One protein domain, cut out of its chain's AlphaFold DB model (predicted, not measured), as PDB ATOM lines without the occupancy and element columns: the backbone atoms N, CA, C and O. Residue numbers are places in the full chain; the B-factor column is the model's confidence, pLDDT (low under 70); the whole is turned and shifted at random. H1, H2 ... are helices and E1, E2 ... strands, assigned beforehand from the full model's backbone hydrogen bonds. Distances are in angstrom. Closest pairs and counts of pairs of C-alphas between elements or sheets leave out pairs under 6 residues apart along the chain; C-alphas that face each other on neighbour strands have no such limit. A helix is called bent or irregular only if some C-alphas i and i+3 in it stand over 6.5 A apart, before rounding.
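AT A GLANCE: This is residues 312 to 374 and 382 to 473 of the 473 residues of an uncharacterized protein of Streptosporangium nondiastaticum (UniProt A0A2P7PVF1). What does the model look like? One strongly twisted, branched sheet of eight strands is built along the long strand E7, which bends: E6, E5 and E1 follow from one part of it, E3, E2 and E4 from another, and E8 runs beside its end. Two groups of helices pack on the sheet, H3 with H4, and H1 and H2 with H5; residues 410 to 416 stick out. What is it made of? The printed part has 155 residues, with five named helices and eight named strands: along the chain E1 to E3 come first, then H1 and H2, then E4 to E7, then H3 and H4, and last E8 and H5; the class is mixed, helices and strands, and of the neighbour pairs E3 with E7 and E7 with E8 are parallel and the others antiparallel. It is compact, with a radius of gyration of the C-alphas of 15.4 A and spans of 45 by 37 by 29 A.

IN THESE COORDINATES: Where are the elements before the cut? E1 is residues 315 to 317, from C-alpha 315 at (-93.722, -21.191, -91.264), E2 320 to 324, E3 334 to 338, H1 340 to 348, H2 350 to 355, E4 358 to 360 and E5 366 to 370. Which come after it? E6 is residues 385 to 389, E7 397 to 407 at 28.0 A, H3 415 to 427 at 20.2 A, H4 436 to 447 at 16.1 A, E8 451 to 454 and H5 456 to 464, ending at C-alpha 464 at (-84.929, 6.128, -91.287). H1 is only just irregular, with C-alphas 341 and 344 6.9 A apart, and H3 is irregular, with C-alphas 416 and 419 8.6 A apart.

HOW THE PARTS SIT: How are the strands joined? E1 and E5 are antiparallel, with N 315 and O 368 2.8 A apart; E6 and E7 are an antiparallel hairpin, with N 387 and O 399 2.8 A apart. E7 bends by 65 degrees at residue 400 and is parallel to E3, with N 402 and O 335 2.8 A apart. E7, H3 H4, E8 form a strand-helix-strand unit, two parallel neighbour strands with helices between, with a right-handed crossover; N 452 and O 404 are 2.8 A apart. How do the helices stand? H3 and H4 touch at a steep tilt of 51 degrees, opposite ways, closest at the C-alphas of Val 427 and Tyr 443, 6.4 A. H5 touches H2 at a shallow tilt of 29 degrees, the same way, closest at the C-alphas of Leu 353 and Thr 464, 6.3 A. H1 and H5 are on the same face of the sheet. What of the helix backbones? Every O i to N i+4 pair is within hydrogen-bond range in H4 and H5, against 3 of 5 in H1, 1 of 2 in H2 and 7 of 9 in H3.

THE WHOLE: How far does it reach? The two C-alphas farthest apart are those of Ala 393 and Pro 414, 49.6 A. Is it cut? Residues 375 to 381 are not printed, and C-alphas 374 and 382 are 8.8 A apart; of the links printed whole, none is long. Where is confidence low? The mean pLDDT of the printed part is 79.6, and 34 residues are under 70, among them 326 to 332 and 466 to 473.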
ATOM      1  N   SER A 312    -100.963 -25.214 -90.257       80.94
ATOM      2  CA  SER A 312    -100.202 -26.200 -91.048       80.94
ATOM      3  C   SER A 312     -99.485 -25.614 -92.273       80.94
ATOM      4  O   SER A 312     -98.476 -26.163 -92.714       80.94
ATOM      5  N   HIS A 313     -99.990 -24.500 -92.806       83.00
ATOM      6  CA  HIS A 313     -99.429 -23.777 -93.949       83.00
ATOM      7  C   HIS A 313     -98.488 -22.625 -93.550       83.00
ATOM      8  O   HIS A 313     -97.924 -21.971 -94.426       83.00
ATOM      9  N   GLN A 314     -98.330 -22.355 -92.250       88.00
ATOM     10  CA  GLN A 314     -97.514 -21.260 -91.732       88.00
ATOM     11  C   GLN A 314     -96.126 -21.755 -91.315       88.00
ATOM     12  O   GLN A 314     -95.960 -22.792 -90.670       88.00
ATOM     13  N   PHE A 315     -95.110 -20.966 -91.641       89.06
ATOM     14  CA  PHE A 315     -93.722 -21.191 -91.264       89.06
ATOM     15  C   PHE A 315     -93.369 -20.307 -90.075       89.06
ATOM     16  O   PHE A 315     -93.384 -19.081 -90.162       89.06
ATOM     17  N   ARG A 316     -93.002 -20.933 -88.959       90.25
ATOM     18  CA  ARG A 316     -92.523 -20.218 -87.775       90.25
ATOM     19  C   ARG A 316     -91.043 -19.875 -87.934       90.25
ATOM     20  O   ARG A 316     -90.217 -20.776 -88.078       90.25
ATOM     21  N   LEU A 317     -90.703 -18.593 -87.857       90.88
ATOM     22  CA  LEU A 317     -89.333 -18.087 -87.841       90.88
ATOM     23  C   LEU A 317     -88.957 -17.507 -86.466       90.88
ATOM     24  O   LEU A 317     -89.723 -16.794 -85.819       90.88
ATOM     25  N   LEU A 318     -87.720 -17.774 -86.064       88.56
ATOM     26  CA  LEU A 318     -86.987 -17.265 -84.908       88.56
ATOM     27  C   LEU A 318     -86.196 -15.999 -85.279       88.56
ATOM     28  O   LEU A 318     -85.038 -15.838 -84.893       88.56
ATOM     29  N   CYS A 319     -86.814 -15.105 -86.047       91.06
ATOM     30  CA  CYS A 319     -86.271 -13.801 -86.423       91.06
ATOM     31  C   CYS A 319     -87.116 -12.666 -85.832       91.06
ATOM     32  O   CYS A 319     -88.166 -12.913 -85.241       91.06
ATOM     33  N   GLY A 320     -86.648 -11.425 -85.959       92.00
ATOM     34  CA  GLY A 320     -87.472 -10.247 -85.701       92.00
ATOM     35  C   GLY A 320     -88.171  -9.774 -86.976       92.00
ATOM     36  O   GLY A 320     -87.795 -10.164 -88.086       92.00
ATOM     37  N   ALA A 321     -89.154  -8.893 -86.816       93.62
ATOM     38  CA  ALA A 321     -89.784  -8.176 -87.917       93.62
ATOM     39  C   ALA A 321     -89.976  -6.702 -87.549       93.62
ATOM     40  O   ALA A 321     -90.233  -6.368 -86.390       93.62
ATOM     41  N   LEU A 322     -89.862  -5.829 -88.543       93.88
ATOM     42  CA  LEU A 322     -90.244  -4.426 -88.447       93.88
ATOM     43  C   LEU A 322     -91.368  -4.176 -89.446       93.88
ATOM     44  O   LEU A 322     -91.292  -4.616 -90.593       93.88
ATOM     45  N   VAL A 323     -92.405  -3.487 -88.989       90.88
ATOM     46  CA  VAL A 323     -93.628  -3.221 -89.742       90.88
ATOM     47  C   VAL A 323     -93.691  -1.738 -90.061       90.88
ATOM     48  O   VAL A 323     -93.568  -0.912 -89.158       90.88
ATOM     49  N   HIS A 324     -93.895  -1.407 -91.327       87.94
ATOM     50  CA  HIS A 324     -94.230  -0.070 -91.780       87.94
ATOM     51  C   HIS A 324     -95.743   0.042 -91.881       87.94
ATOM     52  O   HIS A 324     -96.368  -0.652 -92.684       87.94
ATOM     53  N   THR A 325     -96.333   0.902 -91.062       74.12
ATOM     54  CA  THR A 325     -97.734   1.292 -91.218       74.12
ATOM     55  C   THR A 325     -97.737   2.646 -91.900       74.12
ATOM     56  O   THR A 325     -97.402   3.640 -91.253       74.12
ATOM     57  N   ASP A 326     -98.060   2.681 -93.191       63.25
ATOM     58  CA  ASP A 326     -98.195   3.952 -93.890       63.25
ATOM     59  C   ASP A 326     -99.364   4.774 -93.326       63.25
ATOM     60  O   ASP A 326    -100.344   4.255 -92.784       63.25
ATOM     61  N   ALA A 327     -99.188   6.090 -93.419       47.56
ATOM     62  CA  ALA A 327    -100.102   7.146 -93.010       47.56
ATOM     63  C   ALA A 327    -101.539   6.948 -93.558       47.56
ATOM     64  O   ALA A 327    -101.734   6.233 -94.546       47.56
ATOM     65  N   PRO A 328    -102.568   7.583 -92.951       37.28
ATOM     66  CA  PRO A 328    -103.956   7.407 -93.374       37.28
ATOM     67  C   PRO A 328    -104.119   7.697 -94.872       37.28
ATOM     68  O   PRO A 328    -103.915   8.824 -95.316       37.28
ATOM     69  N   GLY A 329    -104.476   6.660 -95.638       41.59
ATOM     70  CA  GLY A 329    -104.717   6.738 -97.081       41.59
ATOM     71  C   GLY A 329    -103.887   5.795 -97.960       41.59
ATOM     72  O   GLY A 329    -104.098   5.805 -99.169       41.59
ATOM     73  N   HIS A 330    -102.964   4.990 -97.422       44.88
ATOM     74  CA  HIS A 330    -102.273   3.927 -98.177       44.88
ATOM     75  C   HIS A 330    -102.526   2.569 -97.513       44.88
ATOM     76  O   HIS A 330    -102.237   2.376 -96.336       44.88
ATOM     77  N   ALA A 331    -103.118   1.638 -98.263       48.72
ATOM     78  CA  ALA A 331    -103.592   0.349 -97.755       48.72
ATOM     79  C   ALA A 331    -102.484  -0.708 -97.565       48.72
ATOM     80  O   ALA A 331    -102.752  -1.776 -97.018       48.72
ATOM     81  N   ASP A 332    -101.242  -0.415 -97.961       63.56
ATOM     82  CA  ASP A 332    -100.204  -1.436 -98.104       63.56
ATOM     83  C   ASP A 332     -99.125  -1.298 -97.025       63.56
ATOM     84  O   ASP A 332     -98.072  -0.688 -97.221       63.56
ATOM     85  N   GLY A 333     -99.384  -1.893 -95.857       72.81
ATOM     86  CA  GLY A 333     -98.353  -2.085 -94.837       72.81
ATOM     87  C   GLY A 333     -97.197  -2.940 -95.371       72.81
ATOM     88  O   GLY A 333     -97.418  -3.877 -96.137       72.81
ATOM     89  N   ARG A 334     -95.956  -2.638 -94.975       85.94
ATOM     90  CA  ARG A 334     -94.751  -3.364 -95.434       85.94
ATOM     91  C   ARG A 334     -94.024  -4.004 -94.266       85.94
ATOM     92  O   ARG A 334     -94.038  -3.471 -93.159       85.94
ATOM     93  N   VAL A 335     -93.344  -5.118 -94.509       91.31
ATOM     94  CA  VAL A 335     -92.569  -5.819 -93.479       91.31
ATOM     95  C   VAL A 335     -91.147  -6.075 -93.948       91.31
ATOM     96  O   VAL A 335     -90.929  -6.587 -95.044       91.31
ATOM     97  N   VAL A 336     -90.178  -5.814 -93.071       93.94
ATOM     98  CA  VAL A 336     -88.808  -6.314 -93.228       93.94
ATOM     99  C   VAL A 336     -88.453  -7.278 -92.105       93.94
ATOM    100  O   VAL A 336     -88.760  -7.039 -90.934       93.94
ATOM    101  N   LEU A 337     -87.791  -8.377 -92.460       94.69
ATOM    102  CA  LEU A 337     -87.272  -9.339 -91.489       94.69
ATOM    103  C   LEU A 337     -85.873  -8.925 -91.037       94.69
ATOM    104  O   LEU A 337     -85.083  -8.422 -91.835       94.69
ATOM    105  N   VAL A 338     -85.561  -9.153 -89.764       94.00
ATOM    106  CA  VAL A 338     -84.274  -8.787 -89.157       94.00
ATOM    107  C   VAL A 338     -83.733  -9.932 -88.294       94.00
ATOM    108  O   VAL A 338     -84.521 -10.727 -87.770       94.00
ATOM    109  N   PRO A 339     -82.410 -10.017 -88.058       91.31
ATOM    110  CA  PRO A 339     -81.857 -10.944 -87.084       91.31
ATOM    111  C   PRO A 339     -82.487 -10.691 -85.712       91.31
ATOM    112  O   PRO A 339     -82.599  -9.547 -85.270       91.31
ATOM    113  N   ARG A 340     -82.893 -11.758 -85.019       87.69
ATOM    114  CA  ARG A 340     -83.592 -11.649 -83.729       87.69
ATOM    115  C   ARG A 340     -82.791 -10.866 -82.687       87.69
ATOM    116  O   ARG A 340     -83.326  -9.997 -82.013       87.69
ATOM    117  N   ASN A 341     -81.477 -11.066 -82.636       84.25
ATOM    118  CA  ASN A 341     -80.583 -10.334 -81.733       84.25
ATOM    119  C   ASN A 341     -80.513  -8.811 -81.993       84.25
ATOM    120  O   ASN A 341     -79.917  -8.086 -81.194       84.25
ATOM    121  N   TRP A 342     -81.093  -8.298 -83.084       90.38
ATOM    122  CA  TRP A 342     -81.202  -6.860 -83.339       90.38
ATOM    123  C   TRP A 342     -82.482  -6.244 -82.758       90.38
ATOM    124  O   TRP A 342     -82.552  -5.021 -82.636       90.38
ATOM    125  N   LEU A 343     -83.482  -7.039 -82.355       89.62
ATOM    126  CA  LEU A 343     -84.793  -6.522 -81.949       89.62
ATOM    127  C   LEU A 343     -84.693  -5.548 -80.768       89.62
ATOM    128  O   LEU A 343     -85.176  -4.422 -80.874       89.62
ATOM    129  N   SER A 344     -83.959  -5.906 -79.707       89.50
ATOM    130  CA  SER A 344     -83.708  -5.011 -78.565       89.50
ATOM    131  C   SER A 344     -83.122  -3.660 -78.997       89.50
ATOM    132  O   SER A 344     -83.502  -2.616 -78.469       89.50
ATOM    133  N   TYR A 345     -82.213  -3.650 -79.981       91.12
ATOM    134  CA  TYR A 345     -81.605  -2.419 -80.496       91.12
ATOM    135  C   TYR A 345     -82.645  -1.508 -81.169       91.12
ATOM    136  O   TYR A 345     -82.627  -0.291 -80.939       91.12
ATOM    137  N   PHE A 346     -83.556  -2.091 -81.954       94.19
ATOM    138  CA  PHE A 346     -84.646  -1.378 -82.624       94.19
ATOM    139  C   PHE A 346     -85.721  -0.914 -81.638       94.19
ATOM    140  O   PHE A 346     -86.145   0.236 -81.706       94.19
ATOM    141  N   VAL A 347     -86.100  -1.738 -80.656       93.69
ATOM    142  CA  VAL A 347     -87.055  -1.351 -79.604       93.69
ATOM    143  C   VAL A 347     -86.518  -0.180 -78.784       93.69
ATOM    144  O   VAL A 347     -87.262   0.766 -78.506       93.69
ATOM    145  N   VAL A 348     -85.211  -0.161 -78.484       91.25
ATOM    146  CA  VAL A 348     -84.569   0.982 -77.813       91.25
ATOM    147  C   VAL A 348     -84.696   2.290 -78.604       91.25
ATOM    148  O   VAL A 348     -84.773   3.366 -78.007       91.25
ATOM    149  N   ARG A 349     -84.787   2.206 -79.932       92.50
ATOM    150  CA  ARG A 349     -84.884   3.340 -80.863       92.50
ATOM    151  C   ARG A 349     -86.259   3.446 -81.528       92.50
ATOM    152  O   ARG A 349     -86.401   4.144 -82.525       92.50
ATOM    153  N   SER A 350     -87.283   2.817 -80.959       91.31
ATOM    154  CA  SER A 350     -88.643   2.787 -81.521       91.31
ATOM    155  C   SER A 350     -89.233   4.176 -81.774       91.31
ATOM    156  O   SER A 350     -89.891   4.362 -82.785       91.31
ATOM    157  N   SER A 351     -88.938   5.181 -80.940       90.06
ATOM    158  CA  SER A 351     -89.357   6.570 -81.201       90.06
ATOM    159  C   SER A 351     -88.745   7.156 -82.479       90.06
ATOM    160  O   SER A 351     -89.362   7.999 -83.118       90.06
ATOM    161  N   LEU A 352     -87.514   6.763 -82.829       91.19
ATOM    162  CA  LEU A 352     -86.866   7.187 -84.068       91.19
ATOM    163  C   LEU A 352     -87.494   6.468 -85.265       91.19
ATOM    164  O   LEU A 352     -87.907   7.145 -86.194       91.19
ATOM    165  N   LEU A 353     -87.646   5.143 -85.187       91.25
ATOM    166  CA  LEU A 353     -88.308   4.340 -86.224       91.25
ATOM    167  C   LEU A 353     -89.737   4.819 -86.505       91.25
ATOM    168  O   LEU A 353     -90.117   4.972 -87.660       91.25
ATOM    169  N   ALA A 354     -90.501   5.118 -85.451       89.12
ATOM    170  CA  ALA A 354     -91.894   5.533 -85.565       89.12
ATOM    171  C   ALA A 354     -92.063   6.859 -86.322       89.12
ATOM    172  O   ALA A 354     -93.107   7.070 -86.932       89.12
ATOM    173  N   ARG A 355     -91.049   7.740 -86.316       89.44
ATOM    174  CA  ARG A 355     -91.055   8.973 -87.124       89.44
ATOM    175  C   ARG A 355     -90.957   8.696 -88.622       89.44
ATOM    176  O   ARG A 355     -91.436   9.503 -89.405       89.44
ATOM    177  N   SER A 356     -90.390   7.554 -88.989       87.06
ATOM    178  CA  SER A 356     -90.281   7.064 -90.362       87.06
ATOM    179  C   SER A 356     -91.300   5.955 -90.647       87.06
ATOM    180  O   SER A 356     -91.044   5.117 -91.494       87.06
ATOM    181  N   GLY A 357     -92.405   5.876 -89.891       88.06
ATOM    182  CA  GLY A 357     -93.490   4.906 -90.112       88.06
ATOM    183  C   GLY A 357     -93.207   3.461 -89.677       88.06
ATOM    184  O   GLY A 357     -94.120   2.632 -89.674       88.06
ATOM    185  N   TRP A 358     -91.982   3.146 -89.243       90.75
ATOM    186  CA  TRP A 358     -91.577   1.799 -88.836       90.75
ATOM    187  C   TRP A 358     -91.831   1.519 -87.357       90.75
ATOM    188  O   TRP A 358     -91.612   2.358 -86.479       90.75
ATOM    189  N   ARG A 359     -92.219   0.283 -87.046       91.31
ATOM    190  CA  ARG A 359     -92.413  -0.201 -85.677       91.31
ATOM    191  C   ARG A 359     -91.866  -1.619 -85.518       91.31
ATOM    192  O   ARG A 359     -92.128  -2.465 -86.370       91.31
ATOM    193  N   PRO A 360     -91.138  -1.917 -84.429       92.38
ATOM    194  CA  PRO A 360     -90.798  -3.291 -84.095       92.38
ATOM    195  C   PRO A 360     -92.049  -4.130 -83.852       92.38
ATOM    196  O   PRO A 360     -92.957  -3.709 -83.137       92.38
ATOM    197  N   CYS A 361     -92.079  -5.321 -84.439       90.69
ATOM    198  CA  CYS A 361     -93.100  -6.312 -84.160       90.69
ATOM    199  C   CYS A 361     -92.755  -7.041 -82.852       90.69
ATOM    200  O   CYS A 361     -91.683  -7.646 -82.780       90.69
ATOM    201  N   PRO A 362     -93.629  -7.008 -81.830       90.00
ATOM    202  CA  PRO A 362     -93.348  -7.634 -80.543       90.00
ATOM    203  C   PRO A 362     -93.605  -9.151 -80.543       90.00
ATOM    204  O   PRO A 362     -93.307  -9.811 -79.551       90.00
ATOM    205  N   ASP A 363     -94.172  -9.697 -81.626       89.69
ATOM    206  CA  ASP A 363     -94.605 -11.093 -81.712       89.69
ATOM    207  C   ASP A 363     -93.461 -12.067 -81.353       89.69
ATOM    208  O   ASP A 363     -92.317 -11.893 -81.792       89.69
ATOM    209  N   PRO A 364     -93.748 -13.131 -80.578       87.31
ATOM    210  CA  PRO A 364     -92.720 -14.056 -80.119       87.31
ATOM    211  C   PRO A 364     -92.098 -14.869 -81.268       87.31
ATOM    212  O   PRO A 364     -90.979 -15.373 -81.157       87.31
ATOM    213  N   TYR A 365     -92.800 -14.967 -82.392       89.31
ATOM    214  CA  TYR A 365     -92.315 -15.592 -83.610       89.31
ATOM    215  C   TYR A 365     -92.867 -14.841 -84.805       89.31
ATOM    216  O   TYR A 365     -94.010 -14.387 -84.791       89.31
ATOM    217  N   VAL A 366     -92.071 -14.777 -85.862       91.19
ATOM    218  CA  VAL A 366     -92.548 -14.335 -87.168       91.19
ATOM    219  C   VAL A 366     -93.235 -15.532 -87.818       91.19
ATOM    220  O   VAL A 366     -92.618 -16.584 -87.982       91.19
ATOM    221  N   LEU A 367     -94.515 -15.396 -88.159       91.25
ATOM    222  CA  LEU A 367     -95.266 -16.411 -88.895       91.25
ATOM    223  C   LEU A 367     -95.324 -16.007 -90.365       91.25
ATOM    224  O   LEU A 367     -95.937 -14.996 -90.701       91.25
ATOM    225  N   LEU A 368     -94.667 -16.772 -91.234       89.88
ATOM    226  CA  LEU A 368     -94.708 -16.552 -92.676       89.88
ATOM    227  C   LEU A 368     -95.690 -17.498 -93.355       89.88
ATOM    228  O   LEU A 368     -95.728 -18.685 -93.057       89.88
ATOM    229  N   GLU A 369     -96.418 -16.984 -94.330       88.69
ATOM    230  CA  GLU A 369     -97.284 -17.741 -95.229       88.69
ATOM    231  C   GLU A 369     -96.884 -17.424 -96.683       88.69
ATOM    232  O   GLU A 369     -96.423 -16.322 -96.992       88.69
ATOM    233  N   ALA A 370     -97.034 -18.394 -97.588       83.12
ATOM    234  CA  ALA A 370     -96.963 -18.122 -99.021       83.12
ATOM    235  C   ALA A 370     -98.244 -17.395 -99.450       83.12
ATOM    236  O   ALA A 370     -99.327 -17.870 -99.116       83.12
ATOM    237  N   ALA A 371     -98.155 -16.292-100.203       72.81
ATOM    238  CA  ALA A 371     -99.355 -15.628-100.708       72.81
ATOM    239  C   ALA A 371    -100.257 -16.637-101.441       72.81
ATOM    240  O   ALA A 371     -99.861 -17.259-102.428       72.81
ATOM    241  N   SER A 372    -101.474 -16.835-100.934       59.97
ATOM    242  CA  SER A 372    -102.465 -17.661-101.607       59.97
ATOM    243  C   SER A 372    -102.939 -16.903-102.849       59.97
ATOM    244  O   SER A 372    -103.448 -15.790-102.747       59.97
ATOM    245  N   GLY A 373    -102.741 -17.495-104.032       50.41
ATOM    246  CA  GLY A 373    -102.976 -16.894-105.355       50.41
ATOM    247  C   GLY A 373    -104.437 -16.570-105.710       50.41
ATOM    248  O   GLY A 373    -104.873 -16.855-106.819       50.41
ATOM    249  N   ARG A 374    -105.219 -15.985-104.795       41.97
ATOM    250  CA  ARG A 374    -106.578 -15.467-105.038       41.97
ATOM    251  C   ARG A 374    -106.591 -13.964-105.352       41.97
ATOM    252  O   ARG A 374    -107.547 -13.273-105.021       41.97
ATOM    253  N   SER A 382     -97.430 -11.802-107.370       47.81
ATOM    254  CA  SER A 382     -98.451 -12.686-106.774       47.81
ATOM    255  C   SER A 382     -97.915 -13.746-105.791       47.81
ATOM    256  O   SER A 382     -98.697 -14.508-105.229       47.81
ATOM    257  N   ALA A 383     -96.597 -13.784-105.547       63.00
ATOM    258  CA  ALA A 383     -95.925 -14.815-104.746       63.00
ATOM    259  C   ALA A 383     -95.125 -14.276-103.540       63.00
ATOM    260  O   ALA A 383     -94.319 -15.009-102.960       63.00
ATOM    261  N   ARG A 384     -95.297 -13.002-103.156       74.62
ATOM    262  CA  ARG A 384     -94.539 -12.425-102.032       74.62
ATOM    263  C   ARG A 384     -94.936 -13.104-100.710       74.62
ATOM    264  O   ARG A 384     -96.130 -13.262-100.456       74.62
ATOM    265  N   PRO A 385     -93.978 -13.509 -99.854       87.06
ATOM    266  CA  PRO A 385     -94.314 -14.065 -98.551       87.06
ATOM    267  C   PRO A 385     -95.030 -13.022 -97.695       87.06
ATOM    268  O   PRO A 385     -94.741 -11.827 -97.762       87.06
ATOM    269  N   VAL A 386     -95.961 -13.487 -96.873       89.06
ATOM    270  CA  VAL A 386     -96.817 -12.645 -96.039       89.06
ATOM    271  C   VAL A 386     -96.512 -12.927 -94.575       89.06
ATOM    272  O   VAL A 386     -96.468 -14.084 -94.159       89.06
ATOM    273  N   LEU A 387     -96.311 -11.869 -93.790       88.44
ATOM    274  CA  LEU A 387     -96.312 -11.941 -92.337       88.44
ATOM    275  C   LEU A 387     -97.752 -12.042 -91.843       88.44
ATOM    276  O   LEU A 387     -98.582 -11.186 -92.155       88.44
ATOM    277  N   VAL A 388     -98.024 -13.066 -91.045       86.31
ATOM    278  CA  VAL A 388     -99.297 -13.263 -90.359       86.31
ATOM    279  C   VAL A 388     -99.146 -12.790 -88.918       86.31
ATOM    280  O   VAL A 388     -98.446 -13.410 -88.118       86.31
ATOM    281  N   HIS A 389     -99.806 -11.690 -88.574       78.25
ATOM    282  CA  HIS A 389     -99.889 -11.208 -87.204       78.25
ATOM    283  C   HIS A 389    -101.056 -11.875 -86.474       78.25
ATOM    284  O   HIS A 389    -102.210 -11.730 -86.901       78.25
ATOM    285  N   PRO A 390    -100.796 -12.549 -85.342       67.69
ATOM    286  CA  PRO A 390    -101.846 -13.004 -84.446       67.69
ATOM    287  C   PRO A 390    -102.649 -11.795 -83.951       67.69
ATOM    288  O   PRO A 390    -102.086 -10.844 -83.410       67.69
ATOM    289  N   SER A 391    -103.967 -11.823 -84.137       64.38
ATOM    290  CA  SER A 391    -104.864 -10.803 -83.595       64.38
ATOM    291  C   SER A 391    -105.610 -11.358 -82.385       64.38
ATOM    292  O   SER A 391    -106.184 -12.447 -82.496       64.38
ATOM    293  N   PRO A 392    -105.675 -10.613 -81.265       56.66
ATOM    294  CA  PRO A 392    -106.538 -10.951 -80.134       56.66
ATOM    295  C   PRO A 392    -108.016 -11.093 -80.535       56.66
ATOM    296  O   PRO A 392    -108.734 -11.902 -79.965       56.66
ATOM    297  N   ALA A 393    -108.461 -10.375 -81.575       61.25
ATOM    298  CA  ALA A 393    -109.823 -10.458 -82.112       61.25
ATOM    299  C   ALA A 393    -110.050 -11.664 -83.055       61.25
ATOM    300  O   ALA A 393    -111.058 -11.727 -83.753       61.25
ATOM    301  N   GLY A 394    -109.090 -12.590 -83.156       58.69
ATOM    302  CA  GLY A 394    -109.183 -13.802 -83.980       58.69
ATOM    303  C   GLY A 394    -108.937 -13.601 -85.481       58.69
ATOM    304  O   GLY A 394    -108.590 -14.558 -86.170       58.69
ATOM    305  N   ILE A 395    -109.033 -12.372 -85.996       66.62
ATOM    306  CA  ILE A 395    -108.774 -12.062 -87.412       66.62
ATOM    307  C   ILE A 395    -107.305 -11.686 -87.598       66.62
ATOM    308  O   ILE A 395    -106.907 -10.554 -87.322       66.62
ATOM    309  N   ALA A 396    -106.493 -12.633 -88.066       72.81
ATOM    310  CA  ALA A 396    -105.073 -12.394 -88.306       72.81
ATOM    311  C   ALA A 396    -104.847 -11.298 -89.362       72.81
ATOM    312  O   ALA A 396    -105.424 -11.348 -90.454       72.81
ATOM    313  N   GLN A 397    -103.984 -10.329 -89.049       79.38
ATOM    314  CA  GLN A 397    -103.573  -9.316 -90.022       79.38
ATOM    315  C   GLN A 397    -102.473  -9.891 -90.907       79.38
ATOM    316  O   GLN A 397    -101.573 -10.576 -90.426       79.38
ATOM    317  N   ARG A 398    -102.548  -9.612 -92.205       84.81
ATOM    318  CA  ARG A 398    -101.612 -10.116 -93.209       84.81
ATOM    319  C   ARG A 398    -100.897  -8.944 -93.851       84.81
ATOM    320  O   ARG A 398    -101.561  -8.033 -94.334       84.81
ATOM    321  N   MET A 399     -99.568  -8.960 -93.837       86.50
ATOM    322  CA  MET A 399     -98.755  -7.888 -94.412       86.50
ATOM    323  C   MET A 399     -97.648  -8.458 -95.302       86.50
ATOM    324  O   MET A 399     -96.961  -9.391 -94.881       86.50
ATOM    325  N   PRO A 400     -97.449  -7.939 -96.524       88.38
ATOM    326  CA  PRO A 400     -96.400  -8.415 -97.415       88.38
ATOM    327  C   PRO A 400     -95.008  -8.163 -96.828       88.38
ATOM    328  O   PRO A 400     -94.674  -7.060 -96.383       88.38
ATOM    329  N   VAL A 401     -94.166  -9.192 -96.878       90.12
ATOM    330  CA  VAL A 401     -92.739  -9.073 -96.584       90.12
ATOM    331  C   VAL A 401     -92.036  -8.559 -97.829       90.12
ATOM    332  O   VAL A 401     -92.071  -9.180 -98.889       90.12
ATOM    333  N   THR A 402     -91.396  -7.403 -97.697       89.50
ATOM    334  CA  THR A 402     -90.765  -6.680 -98.805       89.50
ATOM    335  C   THR A 402     -89.250  -6.846 -98.835       89.50
ATOM    336  O   THR A 402     -88.627  -6.491 -99.829       89.50
ATOM    337  N   GLY A 403     -88.640  -7.387 -97.778       91.00
ATOM    338  CA  GLY A 403     -87.207  -7.657 -97.768       91.00
ATOM    339  C   GLY A 403     -86.674  -8.196 -96.447       91.00
ATOM    340  O   GLY A 403     -87.401  -8.388 -95.470       91.00
ATOM    341  N   VAL A 404     -85.366  -8.431 -96.431       92.81
ATOM    342  CA  VAL A 404     -84.614  -8.894 -95.265       92.81
ATOM    343  C   VAL A 404     -83.422  -7.975 -95.039       92.81
ATOM    344  O   VAL A 404     -82.641  -7.728 -95.955       92.81
ATOM    345  N   LEU A 405     -83.243  -7.515 -93.805       92.81
ATOM    346  CA  LEU A 405     -81.981  -6.941 -93.351       92.81
ATOM    347  C   LEU A 405     -81.211  -8.058 -92.654       92.81
ATOM    348  O   LEU A 405     -81.775  -8.775 -91.830       92.81
ATOM    349  N   ALA A 406     -79.936  -8.240 -92.976       88.31
ATOM    350  CA  ALA A 406     -79.116  -9.275 -92.356       88.31
ATOM    351  C   ALA A 406     -77.689  -8.787 -92.096       88.31
ATOM    352  O   ALA A 406     -77.201  -7.833 -92.705       88.31
ATOM    353  N   GLN A 407     -77.012  -9.457 -91.165       85.88
ATOM    354  CA  GLN A 407     -75.634  -9.132 -90.828       85.88
ATOM    355  C   GLN A 407     -74.690  -9.531 -91.968       85.88
ATOM    356  O   GLN A 407     -74.792 -10.636 -92.506       85.88
ATOM    357  N   ARG A 408     -73.732  -8.656 -92.312       79.12
ATOM    358  CA  ARG A 408     -72.652  -9.028 -93.241       79.12
ATOM    359  C   ARG A 408     -71.866 -10.228 -92.687       79.12
ATOM    360  O   ARG A 408     -71.506 -10.209 -91.507       79.12
ATOM    361  N   PRO A 409     -71.551 -11.241 -93.517       68.50
ATOM    362  CA  PRO A 409     -70.593 -12.275 -93.147       68.50
ATOM    363  C   PRO A 409     -69.250 -11.641 -92.758       68.50
ATOM    364  O   PRO A 409     -68.868 -10.614 -93.317       68.50
ATOM    365  N   ASP A 410     -68.546 -12.250 -91.805       62.72
ATOM    366  CA  ASP A 410     -67.312 -11.701 -91.233       62.72
ATOM    367  C   ASP A 410     -66.251 -11.345 -92.303       62.72
ATOM    368  O   ASP A 410     -66.075 -12.072 -93.288       62.72
ATOM    369  N   ARG A 411     -65.552 -10.212 -92.121       49.75
ATOM    370  CA  ARG A 411     -64.826  -9.444 -93.167       49.75
ATOM    371  C   ARG A 411     -63.599 -10.140 -93.783       49.75
ATOM    372  O   ARG A 411     -62.977  -9.584 -94.681       49.75
ATOM    373  N   SER A 412     -63.227 -11.336 -93.334       48.50
ATOM    374  CA  SER A 412     -61.959 -11.988 -93.702       48.50
ATOM    375  C   SER A 412     -62.011 -12.886 -94.949       48.50
ATOM    376  O   SER A 412     -61.022 -13.552 -95.254       48.50
ATOM    377  N   ARG A 413     -63.134 -12.956 -95.684       52.06
ATOM    378  CA  ARG A 413     -63.263 -13.832 -96.870       52.06
ATOM    379  C   ARG A 413     -63.863 -13.112 -98.088       52.06
ATOM    380  O   ARG A 413     -64.694 -12.229 -97.909       52.06
ATOM    381  N   PRO A 414     -63.458 -13.490 -99.320       52.00
ATOM    382  CA  PRO A 414     -63.827 -12.778-100.544       52.00
ATOM    383  C   PRO A 414     -65.344 -12.671-100.772       52.00
ATOM    384  O   PRO A 414     -66.107 -13.597-100.491       52.00
ATOM    385  N   VAL A 415     -65.740 -11.526-101.341       56.72
ATOM    386  CA  VAL A 415     -67.113 -11.015-101.553       56.72
ATOM    387  C   VAL A 415     -67.981 -11.888-102.479       56.72
ATOM    388  O   VAL A 415     -69.207 -11.778-102.463       56.72
ATOM    389  N   ALA A 416     -67.381 -12.802-103.250       56.66
ATOM    390  CA  ALA A 416     -68.017 -13.505-104.373       56.66
ATOM    391  C   ALA A 416     -69.222 -14.412-104.026       56.66
ATOM    392  O   ALA A 416     -69.856 -14.952-104.922       56.66
ATOM    393  N   HIS A 417     -69.577 -14.574-102.749       72.50
ATOM    394  CA  HIS A 417     -70.605 -15.522-102.301       72.50
ATOM    395  C   HIS A 417     -71.498 -14.975-101.178       72.50
ATOM    396  O   HIS A 417     -71.961 -15.706-100.298       72.50
ATOM    397  N   THR A 418     -71.693 -13.657-101.152       74.62
ATOM    398  CA  THR A 418     -72.329 -12.988-100.011       74.62
ATOM    399  C   THR A 418     -73.832 -13.310 -99.907       74.62
ATOM    400  O   THR A 418     -74.326 -13.521 -98.799       74.62
ATOM    401  N   ARG A 419     -74.544 -13.461-101.037       77.69
ATOM    402  CA  ARG A 419     -75.981 -13.806-101.053       77.69
ATOM    403  C   ARG A 419     -76.256 -15.217-100.523       77.69
ATOM    404  O   ARG A 419     -77.064 -15.355 -99.612       77.69
ATOM    405  N   GLY A 420     -75.563 -16.249-101.013       77.56
ATOM    406  CA  GLY A 420     -75.744 -17.629-100.535       77.56
ATOM    407  C   GLY A 420     -75.454 -17.788 -99.037       77.56
ATOM    408  O   GLY A 420     -76.191 -18.465 -98.320       77.56
ATOM    409  N   ARG A 421     -74.441 -17.079 -98.518       80.06
ATOM    410  CA  ARG A 421     -74.160 -17.017 -97.070       80.06
ATOM    411  C   ARG A 421     -75.273 -16.339 -96.278       80.06
ATOM    412  O   ARG A 421     -75.616 -16.815 -95.199       80.06
ATOM    413  N   ALA A 422     -75.826 -15.247 -96.799       82.50
ATOM    414  CA  ALA A 422     -76.957 -14.574 -96.177       82.50
ATOM    415  C   ALA A 422     -78.198 -15.477 -96.154       82.50
ATOM    416  O   ALA A 422     -78.813 -15.632 -95.105       82.50
ATOM    417  N   LEU A 423     -78.510 -16.156 -97.263       82.50
ATOM    418  CA  LEU A 423     -79.615 -17.116 -97.326       82.50
ATOM    419  C   LEU A 423     -79.430 -18.264 -96.328       82.50
ATOM    420  O   LEU A 423     -80.377 -18.583 -95.615       82.50
ATOM    421  N   ALA A 424     -78.217 -18.819 -96.200       82.25
ATOM    422  CA  ALA A 424     -77.899 -19.828 -95.185       82.25
ATOM    423  C   ALA A 424     -78.164 -19.324 -93.753       82.25
ATOM    424  O   ALA A 424     -78.702 -20.057 -92.923       82.25
ATOM    425  N   ALA A 425     -77.827 -18.064 -93.464       84.06
ATOM    426  CA  ALA A 425     -78.114 -17.445 -92.173       84.06
ATOM    427  C   ALA A 425     -79.621 -17.222 -91.947       84.06
ATOM    428  O   ALA A 425     -80.093 -17.417 -90.830       84.06
ATOM    429  N   ILE A 426     -80.378 -16.863 -92.987       86.69
ATOM    430  CA  ILE A 426     -81.822 -16.613 -92.884       86.69
ATOM    431  C   ILE A 426     -82.604 -17.922 -92.711       86.69
ATOM    432  O   ILE A 426     -83.497 -17.989 -91.871       86.69
ATOM    433  N   VAL A 427     -82.268 -19.004 -93.424       83.69
ATOM    434  CA  VAL A 427     -82.973 -20.295 -93.243       83.69
ATOM    435  C   VAL A 427     -82.691 -20.964 -91.897       83.69
ATOM    436  O   VAL A 427     -83.490 -21.784 -91.431       83.69
ATOM    437  N   ASN A 428     -81.601 -20.580 -91.228       83.88
ATOM    438  CA  ASN A 428     -81.369 -20.931 -89.826       83.88
ATOM    439  C   ASN A 428     -82.375 -20.281 -88.873       83.88
ATOM    440  O   ASN A 428     -82.493 -20.727 -87.737       83.88
ATOM    441  N   TRP A 429     -83.128 -19.267 -89.310       89.62
ATOM    442  CA  TRP A 429     -84.198 -18.697 -88.497       89.62
ATOM    443  C   TRP A 429     -85.419 -19.605 -88.426       89.62
ATOM    444  O   TRP A 429     -86.198 -19.464 -87.497       89.62
ATOM    445  N   LEU A 430     -85.632 -20.539 -89.354       88.94
ATOM    446  CA  LEU A 430     -86.788 -21.438 -89.277       88.94
ATOM    447  C   LEU A 430     -86.786 -22.208 -87.946       88.94
ATOM    448  O   LEU A 430     -85.770 -22.795 -87.575       88.94
ATOM    449  N   ALA A 431     -87.929 -22.265 -87.268       87.00
ATOM    450  CA  ALA A 431     -88.096 -23.107 -86.090       87.00
ATOM    451  C   ALA A 431     -87.952 -24.595 -86.471       87.00
ATOM    452  O   ALA A 431     -88.262 -25.002 -87.593       87.00
ATOM    453  N   ARG A 432     -87.427 -25.405 -85.551       83.44
ATOM    454  CA  ARG A 432     -87.188 -26.847 -85.731       83.44
ATOM    455  C   ARG A 432     -87.998 -27.644 -84.697       83.44
ATOM    456  O   ARG A 432     -88.254 -27.094 -83.624       83.44
ATOM    457  N   PRO A 433     -88.365 -28.911 -84.977       84.81
ATOM    458  CA  PRO A 433     -88.116 -29.664 -86.214       84.81
ATOM    459  C   PRO A 433     -88.956 -29.167 -87.401       84.81
ATOM    460  O   PRO A 433     -90.008 -28.560 -87.221       84.81
ATOM    461  N   VAL A 434     -88.476 -29.414 -88.619       87.12
ATOM    462  CA  VAL A 434     -89.148 -29.062 -89.879       87.12
ATOM    463  C   VAL A 434     -89.006 -30.210 -90.874       87.12
ATOM    464  O   VAL A 434     -87.963 -30.856 -90.925       87.12
ATOM    465  N   SER A 435     -90.031 -30.491 -91.678       88.25
ATOM    466  CA  SER A 435     -89.899 -31.489 -92.748       88.25
ATOM    467  C   SER A 435     -89.023 -30.966 -93.901       88.25
ATOM    468  O   SER A 435     -88.993 -29.757 -94.150       88.25
ATOM    469  N   PRO A 436     -88.370 -31.845 -94.688       87.62
ATOM    470  CA  PRO A 436     -87.646 -31.434 -95.893       87.62
ATOM    471  C   PRO A 436     -88.496 -30.611 -96.874       87.62
ATOM    472  O   PRO A 436     -87.991 -29.691 -97.514       87.62
ATOM    473  N   GLN A 437     -89.794 -30.916 -96.987       87.12
ATOM    474  CA  GLN A 437     -90.721 -30.178 -97.846       87.12
ATOM    475  C   GLN A 437     -90.980 -28.765 -97.318       87.12
ATOM    476  O   GLN A 437     -90.849 -27.805 -98.076       87.12
ATOM    477  N   GLN A 438     -91.302 -28.626 -96.029       85.69
ATOM    478  CA  GLN A 438     -91.484 -27.315 -95.401       85.69
ATOM    479  C   GLN A 438     -90.214 -26.475 -95.498       85.69
ATOM    480  O   GLN A 438     -90.282 -25.277 -95.758       85.69
ATOM    481  N   LEU A 439     -89.049 -27.108 -95.351       87.00
ATOM    482  CA  LEU A 439     -87.783 -26.424 -95.508       87.00
ATOM    483  C   LEU A 439     -87.594 -25.875 -96.927       87.00
ATOM    484  O   LEU A 439     -87.272 -24.702 -97.093       87.00
ATOM    485  N   ARG A 440     -87.797 -26.704 -97.957       87.00
ATOM    486  CA  ARG A 440     -87.677 -26.266 -99.359       87.00
ATOM    487  C   ARG A 440     -88.663 -25.145 -99.684       87.00
ATOM    488  O   ARG A 440     -88.281 -24.188-100.347       87.00
ATOM    489  N   ALA A 441     -89.895 -25.241 -99.184       86.81
ATOM    490  CA  ALA A 441     -90.912 -24.210 -99.365       86.81
ATOM    491  C   ALA A 441     -90.500 -22.881 -98.709       86.81
ATOM    492  O   ALA A 441     -90.520 -21.839 -99.359       86.81
ATOM    493  N   ALA A 442     -90.045 -22.913 -97.455       85.25
ATOM    494  CA  ALA A 442     -89.565 -21.720 -96.768       85.25
ATOM    495  C   ALA A 442     -88.305 -21.125 -97.419       85.25
ATOM    496  O   ALA A 442     -88.191 -19.908 -97.542       85.25
ATOM    497  N   TYR A 443     -87.377 -21.972 -97.875       87.00
ATOM    498  CA  TYR A 443     -86.212 -21.532 -98.636       87.00
ATOM    499  C   TYR A 443     -86.633 -20.804 -99.920       87.00
ATOM    500  O   TYR A 443     -86.132 -19.712-100.174       87.00
ATOM    501  N   ALA A 444     -87.589 -21.348-100.681       86.56
ATOM    502  CA  ALA A 444     -88.100 -20.703-101.889       86.56
ATOM    503  C   ALA A 444     -88.677 -19.309-101.585       86.56
ATOM    504  O   ALA A 444     -88.284 -18.338-102.231       86.56
ATOM    505  N   LEU A 445     -89.506 -19.190-100.539       86.25
ATOM    506  CA  LEU A 445     -90.072 -17.908-100.099       86.25
ATOM    507  C   LEU A 445     -88.993 -16.878 -99.749       86.25
ATOM    508  O   LEU A 445     -89.055 -15.735-100.192       86.25
ATOM    509  N   VAL A 446     -87.988 -17.278 -98.968       85.00
ATOM    510  CA  VAL A 446     -86.904 -16.383 -98.542       85.00
ATOM    511  C   VAL A 446     -85.979 -16.019 -99.705       85.00
ATOM    512  O   VAL A 446     -85.527 -14.880 -99.795       85.00
ATOM    513  N   SER A 447     -85.691 -16.963-100.602       84.31
ATOM    514  CA  SER A 447     -84.782 -16.756-101.735       84.31
ATOM    515  C   SER A 447     -85.272 -15.684-102.712       84.31
ATOM    516  O   SER A 447     -84.446 -15.023-103.350       84.31
ATOM    517  N   ALA A 448     -86.592 -15.479-102.771       83.38
ATOM    518  CA  ALA A 448     -87.252 -14.463-103.582       83.38
ATOM    519  C   ALA A 448     -87.175 -13.048-102.980       83.38
ATOM    520  O   ALA A 448     -87.476 -12.077-103.671       83.38
ATOM    521  N   LEU A 449     -86.777 -12.900-101.712       86.31
ATOM    522  CA  LEU A 449     -86.729 -11.597-101.054       86.31
ATOM    523  C   LEU A 449     -85.459 -10.803-101.421       86.31
ATOM    524  O   LEU A 449     -84.361 -11.374-101.524       86.31
ATOM    525  N   PRO A 450     -85.565  -9.467-101.548       88.62
ATOM    526  CA  PRO A 450     -84.413  -8.576-101.492       88.62
ATOM    527  C   PRO A 450     -83.695  -8.704-100.140       88.62
ATOM    528  O   PRO A 450     -84.338  -8.742 -99.089       88.62
ATOM    529  N   VAL A 451     -82.358  -8.762-100.157       88.69
ATOM    530  CA  VAL A 451     -81.531  -8.888 -98.943       88.69
ATOM    531  C   VAL A 451     -80.545  -7.728 -98.867       88.69
ATOM    532  O   VAL A 451     -79.637  -7.632 -99.691       88.69
ATOM    533  N   HIS A 452     -80.691  -6.885 -97.848       89.19
ATOM    534  CA  HIS A 452     -79.753  -5.814 -97.533       89.19
ATOM    535  C   HIS A 452     -78.786  -6.264 -96.432       89.19
ATOM    536  O   HIS A 452     -79.203  -6.749 -95.376       89.19
ATOM    537  N   LEU A 453     -77.483  -6.103 -96.672       88.19
ATOM    538  CA  LEU A 453     -76.437  -6.589 -95.776       88.19
ATOM    539  C   LEU A 453     -75.679  -5.447 -95.112       88.19
ATOM    540  O   LEU A 453     -74.955  -4.696 -95.770       88.19
ATOM    541  N   GLY A 454     -75.746  -5.399 -93.786       88.06
ATOM    542  CA  GLY A 454     -75.085  -4.358 -93.012       88.06
ATOM    543  C   GLY A 454     -74.959  -4.673 -91.530       88.06
ATOM    544  O   GLY A 454     -75.190  -5.798 -91.084       88.06
ATOM    545  N   THR A 455     -74.549  -3.678 -90.758       90.62
ATOM    546  CA  THR A 455     -74.685  -3.673 -89.301       90.62
ATOM    547  C   THR A 455     -76.102  -3.251 -88.904       90.62
ATOM    548  O   THR A 455     -76.873  -2.741 -89.716       90.62
ATOM    549  N   ARG A 456     -76.458  -3.425 -87.627       91.12
ATOM    550  CA  ARG A 456     -77.736  -2.922 -87.093       91.12
ATOM    551  C   ARG A 456     -77.837  -1.388 -87.157       91.12
ATOM    552  O   ARG A 456     -78.936  -0.856 -87.255       91.12
ATOM    553  N   GLU A 457     -76.706  -0.681 -87.106       92.38
ATOM    554  CA  GLU A 457     -76.628   0.773 -87.278       92.38
ATOM    555  C   GLU A 457     -76.875   1.183 -88.737       92.38
ATOM    556  O   GLU A 457     -77.679   2.080 -88.976       92.38
ATOM    557  N   GLU A 458     -76.255   0.499 -89.707       92.88
ATOM    558  CA  GLU A 458     -76.525   0.715 -91.139       92.88
ATOM    559  C   GLU A 458     -77.996   0.405 -91.468       92.88
ATOM    560  O   GLU A 458     -78.655   1.176 -92.159       92.88
ATOM    561  N   ALA A 459     -78.554  -0.664 -90.889       93.06
ATOM    562  CA  ALA A 459     -79.970  -1.002 -91.011       93.06
ATOM    563  C   ALA A 459     -80.900   0.084 -90.437       93.06
ATOM    564  O   ALA A 459     -81.937   0.378 -91.021       93.06
ATOM    565  N   MET A 460     -80.547   0.697 -89.303       93.44
ATOM    566  CA  MET A 460     -81.305   1.826 -88.751       93.44
ATOM    567  C   MET A 460     -81.272   3.038 -89.679       93.44
ATOM    568  O   MET A 460     -82.309   3.665 -89.874       93.44
ATOM    569  N   ALA A 461     -80.105   3.361 -90.240       92.12
ATOM    570  CA  ALA A 461     -79.975   4.448 -91.205       92.12
ATOM    571  C   ALA A 461     -80.870   4.188 -92.423       92.12
ATOM    572  O   ALA A 461     -81.728   5.010 -92.712       92.12
ATOM    573  N   PHE A 462     -80.778   2.996 -93.021       90.06
ATOM    574  CA  PHE A 462     -81.622   2.574 -94.144       90.06
ATOM    575  C   PHE A 462     -83.129   2.738 -93.867       90.06
ATOM    576  O   PHE A 462     -83.864   3.261 -94.691       90.06
ATOM    577  N   LEU A 463     -83.602   2.340 -92.682       90.81
ATOM    578  CA  LEU A 463     -85.026   2.430 -92.326       90.81
ATOM    579  C   LEU A 463     -85.512   3.848 -92.018       90.81
ATOM    580  O   LEU A 463     -86.717   4.087 -91.966       90.81
ATOM    581  N   THR A 464     -84.595   4.763 -91.716       88.88
ATOM    582  CA  THR A 464     -84.929   6.128 -91.287       88.88
ATOM    583  C   THR A 464     -84.570   7.180 -92.328       88.88
ATOM    584  O   THR A 464     -84.926   8.344 -92.139       88.88
ATOM    585  N   ASP A 465     -83.924   6.775 -93.423       81.06
ATOM    586  CA  ASP A 465     -83.567   7.640 -94.538       81.06
ATOM    587  C   ASP A 465     -84.823   8.011 -95.354       81.06
ATOM    588  O   ASP A 465     -85.510   7.130 -95.877       81.06
ATOM    589  N   PRO A 466     -85.152   9.308 -95.485       59.03
ATOM    590  CA  PRO A 466     -86.292   9.763 -96.275       59.03
ATOM    591  C   PRO A 466     -86.138   9.555 -97.794       59.03
ATOM    592  O   PRO A 466     -87.129   9.691 -98.510       59.03
ATOM    593  N   THR A 467     -84.938   9.247 -98.304       54.44
ATOM    594  CA  THR A 467     -84.668   9.131 -99.751       54.44
ATOM    595  C   THR A 467     -84.747   7.713-100.330       54.44
ATOM    596  O   THR A 467     -84.897   7.579-101.542       54.44
ATOM    597  N   ASP A 468     -84.785   6.671 -99.493       46.09
ATOM    598  CA  ASP A 468     -84.831   5.250 -99.908       46.09
ATOM    599  C   ASP A 468     -86.253   4.632 -99.863       46.09
ATOM    600  O   ASP A 468     -86.439   3.419 -99.985       46.09
ATOM    601  N   ALA A 469     -87.306   5.455 -99.732       38.94
ATOM    602  CA  ALA A 469     -88.709   5.005 -99.726       38.94
ATOM    603  C   ALA A 469     -89.175   4.351-101.053       38.94
ATOM    604  O   ALA A 469     -90.256   3.745-101.108       38.94
ATOM    605  N   ALA A 470     -88.351   4.430-102.104       38.34
ATOM    606  CA  ALA A 470     -88.474   3.664-103.336       38.34
ATOM    607  C   ALA A 470     -87.511   2.463-103.295       38.34
ATOM    608  O   ALA A 470     -86.314   2.589-103.521       38.34
ATOM    609  N   VAL A 471     -88.055   1.283-102.994       37.88
ATOM    610  CA  VAL A 471     -87.341  -0.005-102.993       37.88
ATOM    611  C   VAL A 471     -86.612  -0.220-104.335       37.88
ATOM    612  O   VAL A 471     -87.273  -0.123-105.371       37.88
ATOM    613  N   PRO A 472     -85.306  -0.559-104.365       38.69
ATOM    614  CA  PRO A 472     -84.655  -0.988-105.596       38.69
ATOM    615  C   PRO A 472     -85.081  -2.422-105.955       38.69
ATOM    616  O   PRO A 472     -85.138  -3.302-105.092       38.69
ATOM    617  N   SER A 473     -85.398  -2.598-107.238       34.72
ATOM    618  CA  SER A 473     -85.765  -3.837-107.943       34.72
ATOM    619  C   SER A 473     -84.781  -4.989-107.777       34.72
ATOM    620  O   SER A 473     -83.562  -4.706-107.860       34.72
TER     621      SER A 473